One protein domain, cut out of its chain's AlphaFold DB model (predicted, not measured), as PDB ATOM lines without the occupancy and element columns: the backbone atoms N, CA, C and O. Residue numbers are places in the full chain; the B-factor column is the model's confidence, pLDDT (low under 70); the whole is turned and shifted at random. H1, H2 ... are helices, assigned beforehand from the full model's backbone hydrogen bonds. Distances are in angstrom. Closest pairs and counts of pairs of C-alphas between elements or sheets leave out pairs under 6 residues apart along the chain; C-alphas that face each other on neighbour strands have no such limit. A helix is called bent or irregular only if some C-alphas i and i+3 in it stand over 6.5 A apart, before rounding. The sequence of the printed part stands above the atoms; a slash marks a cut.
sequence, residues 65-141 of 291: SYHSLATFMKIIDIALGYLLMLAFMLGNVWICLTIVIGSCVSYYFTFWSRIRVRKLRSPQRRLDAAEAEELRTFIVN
ATOM      1  N   SER A  65     176.178 198.828 113.414       72.38
ATOM      2  CA  SER A  65     177.357 198.814 114.291       72.38
ATOM      3  C   SER A  65     177.639 197.431 114.889       72.38
ATOM      4  O   SER A  65     178.801 197.050 115.017       72.38
ATOM      5  N   TYR A  66     176.600 196.648 115.208       74.38
ATOM      6  CA  TYR A  66     176.788 195.279 115.703       74.38
ATOM      7  C   TYR A  66     177.354 194.347 114.635       74.38
ATOM      8  O   TYR A  66     178.239 193.548 114.938       74.38
ATOM      9  N   HIS A  67     176.870 194.456 113.395       78.06
ATOM     10  CA  HIS A  67     177.375 193.622 112.308       78.06
ATOM     11  C   HIS A  67     178.835 193.927 111.978       78.06
ATOM     12  O   HIS A  67     179.608 192.986 111.831       78.06
ATOM     13  N   SER A  68     179.230 195.205 111.961       76.62
ATOM     14  CA  SER A  68     180.629 195.603 111.741       76.62
ATOM     15  C   SER A  68     181.570 195.067 112.829       76.62
ATOM     16  O   SER A  68     182.627 194.505 112.540       76.62
ATOM     17  N   LEU A  69     181.169 195.154 114.101       77.19
ATOM     18  CA  LEU A  69     182.003 194.660 115.198       77.19
ATOM     19  C   LEU A  69     182.093 193.124 115.211       77.19
ATOM     20  O   LEU A  69     183.137 192.565 115.547       77.19
ATOM     21  N   ALA A  70     181.017 192.433 114.825       78.94
ATOM     22  CA  ALA A  70     180.994 190.977 114.718       78.94
ATOM     23  C   ALA A  70     181.915 190.462 113.599       78.94
ATOM     24  O   ALA A  70     182.694 189.535 113.829       78.94
ATOM     25  N   THR A  71     181.873 191.074 112.412       84.94
ATOM     26  CA  THR A  71     182.760 190.699 111.300       84.94
ATOM     27  C   THR A  71     184.217 191.020 111.614       84.94
ATOM     28  O   THR A  71     185.087 190.188 111.364       84.94
ATOM     29  N   PHE A  72     184.495 192.153 112.261       79.62
ATOM     30  CA  PHE A  72     185.849 192.496 112.699       79.62
ATOM     31  C   PHE A  72     186.429 191.461 113.679       79.62
ATOM     32  O   PHE A  72     187.556 190.996 113.509       79.62
ATOM     33  N   MET A  73     185.636 191.014 114.660       78.94
ATOM     34  CA  MET A  73     186.052 189.951 115.587       78.94
ATOM     35  C   MET A  73     186.310 188.619 114.879       78.94
ATOM     36  O   MET A  73     187.210 187.879 115.279       78.94
ATOM     37  N   LYS A  74     185.544 188.320 113.826       82.31
ATOM     38  CA  LYS A  74     185.714 187.108 113.020       82.31
ATOM     39  C   LYS A  74     187.025 187.123 112.233       82.31
ATOM     40  O   LYS A  74     187.692 186.097 112.166       82.31
ATOM     41  N   ILE A  75     187.429 188.277 111.701       86.06
ATOM     42  CA  ILE A  75     188.711 188.433 110.996       86.06
ATOM     43  C   ILE A  75     189.886 188.219 111.956       86.06
ATOM     44  O   ILE A  75     190.808 187.475 111.634       86.06
ATOM     45  N   ILE A  76     189.834 188.810 113.156       79.69
ATOM     46  CA  ILE A  76     190.884 188.620 114.171       79.69
ATOM     47  C   ILE A  76     190.987 187.144 114.579       79.69
ATOM     48  O   ILE A  76     192.085 186.653 114.823       79.69
ATOM     49  N   ASP A  77     189.864 186.425 114.641       82.25
ATOM     50  CA  ASP A  77     189.853 184.986 114.930       82.25
ATOM     51  C   ASP A  77     190.641 184.173 113.918       82.25
ATOM     52  O   ASP A  77     191.510 183.382 114.278       82.25
ATOM     53  N   ILE A  78     190.374 184.435 112.644       87.88
ATOM     54  CA  ILE A  78     191.046 183.770 111.537       87.88
ATOM     55  C   ILE A  78     192.538 184.135 111.539       87.88
ATOM     56  O   ILE A  78     193.387 183.253 111.430       87.88
ATOM     57  N   ALA A  79     192.873 185.411 111.756       83.88
ATOM     58  CA  ALA A  79     194.257 185.871 111.848       83.88
ATOM     59  C   ALA A  79     195.026 185.201 113.003       83.88
ATOM     60  O   ALA A  79     196.171 184.789 112.822       83.88
ATOM     61  N   LEU A  80     194.399 185.039 114.172       80.12
ATOM     62  CA  LEU A  80     194.992 184.326 115.307       80.12
ATOM     63  C   LEU A  80     195.196 182.839 115.011       80.12
ATOM     64  O   LEU A  80     196.225 182.297 115.407       80.12
ATOM     65  N   GLY A  81     194.274 182.194 114.290       86.06
ATOM     66  CA  GLY A  81     194.442 180.813 113.831       86.06
ATOM     67  C   GLY A  81     195.682 180.645 112.949       86.06
ATOM     68  O   GLY A  81     196.499 179.755 113.192       86.06
ATOM     69  N   TYR A  82     195.882 181.555 111.991       87.50
ATOM     70  CA  TYR A  82     197.079 181.559 111.146       87.50
ATOM     71  C   TYR A  82     198.359 181.877 111.924       87.50
ATOM     72  O   TYR A  82     199.379 181.239 111.684       87.50
ATOM     73  N   LEU A  83     198.321 182.808 112.884       77.06
ATOM     74  CA  LEU A  83     199.472 183.106 113.744       77.06
ATOM     75  C   LEU A  83     199.856 181.915 114.631       77.06
ATOM     76  O   LEU A  83     201.043 181.653 114.807       77.06
ATOM     77  N   LEU A  84     198.877 181.172 115.159       79.75
ATOM     78  CA  LEU A  84     199.128 179.947 115.922       79.75
ATOM     79  C   LEU A  84     199.792 178.885 115.042       79.75
ATOM     80  O   LEU A  84     200.776 178.268 115.443       79.75
ATOM     81  N   MET A  85     199.270 178.698 113.828       88.94
ATOM     82  CA  MET A  85     199.825 177.762 112.853       88.94
ATOM     83  C   MET A  85     201.255 178.150 112.457       88.94
ATOM     84  O   MET A  85     202.137 177.294 112.401       88.94
ATOM     85  N   LEU A  86     201.506 179.446 112.259       79.19
ATOM     86  CA  LEU A  86     202.834 179.984 111.988       79.19
ATOM     87  C   LEU A  86     203.789 179.726 113.163       79.19
ATOM     88  O   LEU A  86     204.913 179.279 112.950       79.19
ATOM     89  N   ALA A  87     203.333 179.936 114.402       80.19
ATOM     90  CA  ALA A  87     204.115 179.670 115.608       80.19
ATOM     91  C   ALA A  87     204.508 178.188 115.744       80.19
ATOM     92  O   ALA A  87     205.640 177.897 116.128       80.19
ATOM     93  N   PHE A  88     203.620 177.256 115.384       79.38
ATOM     94  CA  PHE A  88     203.946 175.826 115.363       79.38
ATOM     95  C   PHE A  88     204.972 175.475 114.285       79.38
ATOM     96  O   PHE A  88     205.896 174.709 114.553       79.38
ATOM     97  N   MET A  89     204.857 176.072 113.095       82.56
ATOM     98  CA  MET A  89     205.813 175.851 112.004       82.56
ATOM     99  C   MET A  89     207.222 176.365 112.328       82.56
ATOM    100  O   MET A  89     208.203 175.822 111.830       82.56
ATOM    101  N   LEU A  90     207.342 177.371 113.199       83.25
ATOM    102  CA  LEU A  90     208.627 177.910 113.656       83.25
ATOM    103  C   LEU A  90     209.358 176.988 114.655       83.25
ATOM    104  O   LEU A  90     210.511 177.258 114.988       83.25
ATOM    105  N   GLY A  91     208.716 175.921 115.153       79.31
ATOM    106  CA  GLY A  91     209.350 174.873 115.968       79.31
ATOM    107  C   GLY A  91     209.914 175.324 117.324       79.31
ATOM    108  O   GLY A  91     210.607 174.559 117.992       79.31
ATOM    109  N   ASN A  92     209.643 176.557 117.755       80.12
ATOM    110  CA  ASN A  92     210.222 177.115 118.971       80.12
ATOM    111  C   ASN A  92     209.294 176.902 120.178       80.12
ATOM    112  O   ASN A  92     208.272 177.575 120.341       80.12
ATOM    113  N   VAL A  93     209.694 175.978 121.055       80.75
ATOM    114  CA  VAL A  93     208.954 175.589 122.266       80.75
ATOM    115  C   VAL A  93     208.631 176.789 123.167       80.75
ATOM    116  O   VAL A  93     207.549 176.842 123.750       80.75
ATOM    117  N   TRP A  94     209.516 177.789 123.235       79.62
ATOM    118  CA  TRP A  94     209.327 178.974 124.081       79.62
ATOM    119  C   TRP A  94     208.144 179.840 123.632       79.62
ATOM    120  O   TRP A  94     207.387 180.351 124.463       79.62
ATOM    121  N   ILE A  95     207.938 179.959 122.317       76.00
ATOM    122  CA  ILE A  95     206.799 180.693 121.749       76.00
ATOM    123  C   ILE A  95     205.503 179.949 122.075       76.00
ATOM    124  O   ILE A  95     204.540 180.551 122.550       76.00
ATOM    125  N   CYS A  96     205.496 178.628 121.876       81.56
ATOM    126  CA  CYS A  96     204.329 177.792 122.143       81.56
ATOM    127  C   CYS A  96     203.898 177.886 123.614       81.56
ATOM    128  O   CYS A  96     202.717 178.082 123.905       81.56
ATOM    129  N   LEU A  97     204.853 177.810 124.545       80.50
ATOM    130  CA  LEU A  97     204.575 177.889 125.980       80.50
ATOM    131  C   LEU A  97     203.979 179.252 126.367       80.50
ATOM    132  O   LEU A  97     203.016 179.317 127.130       80.50
ATOM    133  N   THR A  98     204.491 180.334 125.775       81.00
ATOM    134  CA  THR A  98     203.987 181.697 125.999       81.00
ATOM    135  C   THR A  98     202.549 181.861 125.510       81.00
ATOM    136  O   THR A  98     201.719 182.442 126.210       81.00
ATOM    137  N   ILE A  99     202.222 181.309 124.339       80.19
ATOM    138  CA  ILE A  99     200.866 181.337 123.777       80.19
ATOM    139  C   ILE A  99     199.892 180.548 124.662       80.19
ATOM    140  O   ILE A  99     198.812 181.050 124.984       80.19
ATOM    141  N   VAL A 100     200.276 179.341 125.093       84.75
ATOM    142  CA  VAL A 100     199.443 178.498 125.963       84.75
ATOM    143  C   VAL A 100     199.173 179.210 127.287       84.75
ATOM    144  O   VAL A 100     198.011 179.413 127.636       84.75
ATOM    145  N   ILE A 101     200.215 179.688 127.975       84.50
ATOM    146  CA  ILE A 101     200.063 180.413 129.244       84.50
ATOM    147  C   ILE A 101     199.234 181.684 129.043       84.50
ATOM    148  O   ILE A 101     198.308 181.946 129.813       84.50
ATOM    149  N   GLY A 102     199.501 182.447 127.981       82.06
ATOM    150  CA  GLY A 102     198.755 183.659 127.657       82.06
ATOM    151  C   GLY A 102     197.260 183.401 127.450       82.06
ATOM    152  O   GLY A 102     196.417 184.158 127.946       82.06
ATOM    153  N   SER A 103     196.918 182.296 126.783       80.19
ATOM    154  CA  SER A 103     195.531 181.868 126.583       80.19
ATOM    155  C   SER A 103     194.859 181.439 127.894       80.19
ATOM    156  O   SER A 103     193.736 181.869 128.172       80.19
ATOM    157  N   CYS A 104     195.564 180.694 128.756       85.81
ATOM    158  CA  CYS A 104     195.067 180.281 130.068       85.81
ATOM    159  C   CYS A 104     194.788 181.490 130.973       85.81
ATOM    160  O   CYS A 104     193.714 181.579 131.570       85.81
ATOM    161  N   VAL A 105     195.717 182.452 131.036       84.94
ATOM    162  CA  VAL A 105     195.566 183.677 131.843       84.94
ATOM    163  C   VAL A 105     194.393 184.523 131.340       84.94
ATOM    164  O   VAL A 105     193.566 184.979 132.134       84.94
ATOM    165  N   SER A 106     194.267 184.689 130.022       80.69
ATOM    166  CA  SER A 106     193.171 185.457 129.415       80.69
ATOM    167  C   SER A 106     191.802 184.816 129.683       80.69
ATOM    168  O   SER A 106     190.824 185.513 129.990       80.69
ATOM    169  N   TYR A 107     191.727 183.482 129.633       80.31
ATOM    170  CA  TYR A 107     190.517 182.736 129.974       80.31
ATOM    171  C   TYR A 107     190.159 182.885 131.458       80.31
ATOM    172  O   TYR A 107     189.007 183.172 131.793       80.31
ATOM    173  N   TYR A 108     191.152 182.782 132.343       86.56
ATOM    174  CA  TYR A 108     190.968 182.917 133.787       86.56
ATOM    175  C   TYR A 108     190.415 184.297 134.181       86.56
ATOM    176  O   TYR A 108     189.443 184.395 134.936       86.56
ATOM    177  N   PHE A 109     190.965 185.375 133.612       82.56
ATOM    178  CA  PHE A 109     190.492 186.735 133.887       82.56
ATOM    179  C   PHE A 109     189.037 186.945 133.436       82.56
ATOM    180  O   PHE A 109     188.216 187.545 134.138       82.56
ATOM    181  N   THR A 110     188.694 186.386 132.278       78.81
ATOM    182  CA  THR A 110     187.347 186.463 131.701       78.81
ATOM    183  C   THR A 110     186.323 185.667 132.505       78.81
ATOM    184  O   THR A 110     185.167 186.070 132.648       78.81
ATOM    185  N   PHE A 111     186.734 184.539 133.072       82.75
ATOM    186  CA  PHE A 111     185.895 183.759 133.970       82.75
ATOM    187  C   PHE A 111     185.531 184.559 135.231       82.75
ATOM    188  O   PHE A 111     184.355 184.666 135.590       82.75
ATOM    189  N   TRP A 112     186.516 185.225 135.841       81.50
ATOM    190  CA  TRP A 112     186.308 186.085 137.009       81.50
ATOM    191  C   TRP A 112     185.404 187.287 136.729       81.50
ATOM    192  O   TRP A 112     184.557 187.640 137.557       81.50
ATOM    193  N   SER A 113     185.546 187.931 135.569       79.88
ATOM    194  CA  SER A 113     184.671 189.049 135.196       79.88
ATOM    195  C   SER A 113     183.218 188.589 135.011       79.88
ATOM    196  O   SER A 113     182.300 189.241 135.516       79.88
ATOM    197  N   ARG A 114     182.988 187.417 134.402       77.50
ATOM    198  CA  ARG A 114     181.644 186.827 134.256       77.50
ATOM    199  C   ARG A 114     181.001 186.482 135.596       77.50
ATOM    200  O   ARG A 114     179.805 186.729 135.765       77.50
ATOM    201  N   ILE A 115     181.764 185.951 136.552       83.94
ATOM    202  CA  ILE A 115     181.255 185.661 137.902       83.94
ATOM    203  C   ILE A 115     180.799 186.949 138.591       83.94
ATOM    204  O   ILE A 115     179.686 187.000 139.120       83.94
ATOM    205  N   ARG A 116     181.611 188.015 138.530       79.25
ATOM    206  CA  ARG A 116     181.257 189.315 139.124       79.25
ATOM    207  C   ARG A 116     179.973 189.889 138.529       79.25
ATOM    208  O   ARG A 116     179.099 190.329 139.272       79.25
ATOM    209  N   VAL A 117     179.804 189.810 137.209       78.69
ATOM    210  CA  VAL A 117     178.583 190.289 136.540       78.69
ATOM    211  C   VAL A 117     177.355 189.467 136.930       78.69
ATOM    212  O   VAL A 117     176.286 190.034 137.148       78.69
ATOM    213  N   ARG A 118     177.470 188.137 137.041       75.75
ATOM    214  CA  ARG A 118     176.345 187.288 137.475       75.75
ATOM    215  C   ARG A 118     175.883 187.648 138.883       75.75
ATOM    216  O   ARG A 118     174.678 187.700 139.116       75.75
ATOM    217  N   LYS A 119     176.822 187.968 139.777       79.44
ATOM    218  CA  LYS A 119     176.520 188.380 141.154       79.44
ATOM    219  C   LYS A 119     175.734 189.694 141.221       79.44
ATOM    220  O   LYS A 119     174.885 189.847 142.088       79.44
ATOM    221  N   LEU A 120     175.955 190.607 140.275       68.56
ATOM    222  CA  LEU A 120     175.204 191.864 140.174       68.56
ATOM    223  C   LEU A 120     173.865 191.726 139.432       68.56
ATOM    224  O   LEU A 120     173.046 192.635 139.485       68.56
ATOM    225  N   ARG A 121     173.615 190.605 138.741       69.56
ATOM    226  CA  ARG A 121     172.382 190.383 137.964       69.56
ATOM    227  C   ARG A 121     171.239 189.784 138.795       69.56
ATOM    228  O   ARG A 121     170.084 189.904 138.397       69.56
ATOM    229  N   SER A 122     171.528 189.137 139.924       72.81
ATOM    230  CA  SER A 122     170.492 188.511 140.761       72.81
ATOM    231  C   SER A 122     169.487 189.480 141.409       72.81
ATOM    232  O   SER A 122     168.327 189.086 141.501       72.81
ATOM    233  N   PRO A 123     169.837 190.721 141.816       73.75
ATOM    234  CA  PRO A 123     168.863 191.648 142.397       73.75
ATOM    235  C   PRO A 123     167.891 192.189 141.348       73.75
ATOM    236  O   PRO A 123     166.698 192.279 141.607       73.75
ATOM    237  N   GLN A 124     168.388 192.474 140.138       75.25
ATOM    238  CA  GLN A 124     167.571 193.044 139.066       75.25
ATOM    239  C   GLN A 124     166.421 192.110 138.675       75.25
ATOM    240  O   GLN A 124     165.286 192.549 138.574       75.25
ATOM    241  N   ARG A 125     166.678 190.796 138.575       74.38
ATOM    242  CA  ARG A 125     165.618 189.820 138.271       74.38
ATOM    243  C   ARG A 125     164.515 189.764 139.326       74.38
ATOM    244  O   ARG A 125     163.416 189.343 138.998       74.38
ATOM    245  N   ARG A 126     164.810 190.118 140.581       80.56
ATOM    246  CA  ARG A 126     163.801 190.138 141.649       80.56
ATOM    247  C   ARG A 126     162.891 191.355 141.536       80.56
ATOM    248  O   ARG A 126     161.702 191.213 141.771       80.56
ATOM    249  N   LEU A 127     163.440 192.503 141.140       81.25
ATOM    250  CA  LEU A 127     162.653 193.704 140.850       81.25
ATOM    251  C   LEU A 127     161.760 193.478 139.627       81.25
ATOM    252  O   LEU A 127     160.555 193.676 139.719       81.25
ATOM    253  N   ASP A 128     162.327 192.943 138.541       81.50
ATOM    254  CA  ASP A 128     161.564 192.658 137.319       81.50
ATOM    255  C   ASP A 128     160.468 191.592 137.563       81.50
ATOM    256  O   ASP A 128     159.399 191.642 136.959       81.50
ATOM    257  N   ALA A 129     160.712 190.618 138.453       85.44
ATOM    258  CA  ALA A 129     159.715 189.614 138.833       85.44
ATOM    259  C   ALA A 129     158.601 190.185 139.728       85.44
ATOM    260  O   ALA A 129     157.450 189.789 139.564       85.44
ATOM    261  N   ALA A 130     158.924 191.110 140.636       85.31
ATOM    262  CA  ALA A 130     157.932 191.786 141.471       85.31
ATOM    263  C   ALA A 130     157.021 192.703 140.636       85.31
ATOM    264  O   ALA A 130     155.804 192.665 140.788       85.31
ATOM    265  N   GLU A 131     157.589 193.454 139.687       86.19
ATOM    266  CA  GLU A 131     156.820 194.305 138.767       86.19
ATOM    267  C   GLU A 131     155.933 193.469 137.824       86.19
ATOM    268  O   GLU A 131     154.795 193.832 137.525       86.19
ATOM    269  N   ALA A 132     156.414 192.295 137.394       86.88
ATOM    270  CA  ALA A 132     155.614 191.364 136.602       86.88
ATOM    271  C   ALA A 132     154.437 190.754 137.387       86.88
ATOM    272  O   ALA A 132     153.406 190.454 136.778       86.88
ATOM    273  N   GLU A 133     154.566 190.560 138.705       88.00
ATOM    274  CA  GLU A 133     153.435 190.161 139.549       88.00
ATOM    275  C   GLU A 133     152.422 191.294 139.724       88.00
ATOM    276  O   GLU A 133     151.233 191.032 139.555       88.00
ATOM    277  N   GLU A 134     152.854 192.541 139.949       83.69
ATOM    278  CA  GLU A 134     151.931 193.689 140.021       83.69
ATOM    279  C   GLU A 134     151.138 193.891 138.722       83.69
ATOM    280  O   GLU A 134     149.927 194.107 138.743       83.69
ATOM    281  N   LEU A 135     151.783 193.768 137.560       81.94
ATOM    282  CA  LEU A 135     151.076 193.870 136.280       81.94
ATOM    283  C   LEU A 135     150.095 192.711 136.063       81.94
ATOM    284  O   LEU A 135     149.026 192.905 135.482       81.94
ATOM    285  N   ARG A 136     150.430 191.500 136.530       82.69
ATOM    286  CA  ARG A 136     149.519 190.349 136.445       82.69
ATOM    287  C   ARG A 136     148.304 190.520 137.347       82.69
ATOM    288  O   ARG A 136     147.201 190.222 136.893       82.69
ATOM    289  N   THR A 137     148.475 191.001 138.577       78.44
ATOM    290  CA  THR A 137     147.340 191.263 139.473       78.44
ATOM    291  C   THR A 137     146.449 192.378 138.925       78.44
ATOM    292  O   THR A 137     145.227 192.251 138.980       78.44
ATOM    293  N   PHE A 138     147.031 193.398 138.283       72.62
ATOM    294  CA  PHE A 138     146.273 194.476 137.642       72.62
ATOM    295  C   PHE A 138     145.432 194.009 136.439       72.62
ATOM    296  O   PHE A 138     144.295 194.444 136.274       72.62
ATOM    297  N   ILE A 139     145.956 193.106 135.598       80.25
ATOM    298  CA  ILE A 139     145.231 192.596 134.416       80.25
ATOM    299  C   ILE A 139     144.112 191.620 134.804       80.25
ATOM    300  O   ILE A 139     143.072 191.594 134.148       80.25
ATOM    301  N   VAL A 140     144.312 190.800 135.842       83.62
ATOM    302  CA  VAL A 140     143.344 189.755 136.221       83.62
ATOM    303  C   VAL A 140     142.102 190.330 136.922       83.62
ATOM    304  O   VAL A 140     141.034 189.741 136.783       83.62
ATOM    305  N   ASN A 141     142.188 191.494 137.580       64.19
ATOM    306  CA  ASN A 141     141.052 192.141 138.259       64.19
ATOM    307  C   ASN A 141     140.841 193.609 137.825       64.19
ATOM    308  O   ASN A 141     141.085 194.537 138.601       64.19
TER     309      ASN A 141
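This is residues 65 to 141 of the 291 residues of the protein "Copper transporter" of Bugula neritina (UniProt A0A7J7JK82). A long bent helix, H2, and a shorter helix, H1, make an open V, with the second arm of H2 running on past H1. The 77 printed residues hold H1, then H2, and no named strand: all helix. The whole is extended, with a radius of gyration of the C-alphas of 22.6 A and spans of 74 by 27 by 15 A.

H2, residues 93 to 140, is one helix by its hydrogen bonds, but bent: C-alphas 120 and 123 are 6.7 A apart. Its arms are H2a, residues 93 to 120, 41.5 A long, and H2b, residues 123 to 140, 26.3 A, ending at C-alpha 140 (143.344, 189.755, 136.221). H1, residues 65 to 89, 36.6 A, begins at C-alpha 65 (177.357, 198.814, 114.291).

H2a and H2b stand at a steep tilt of 41 degrees. H1, with residues 87 to 88 alone, and H2a, with 95 to 96 alone, only just touch, with 3 pairs of C-alphas within 8 A, and only at the corner; the closest C-alphas, of Ala 87 and Ile 95, are 6.8 A apart. They run opposite ways at a shallow tilt of 30 degrees. H1 and H2b are apart. Every O i to N i+4 pair in H1, H2a and H2b is within hydrogen-bond range.

The farthest C-alphas, of Gly 91 and Asn 141, are 73.9 A apart. The printed part has no cut; the link from H1 to H2 is tight. Residues 120, 121 and 141 have pLDDT under 70.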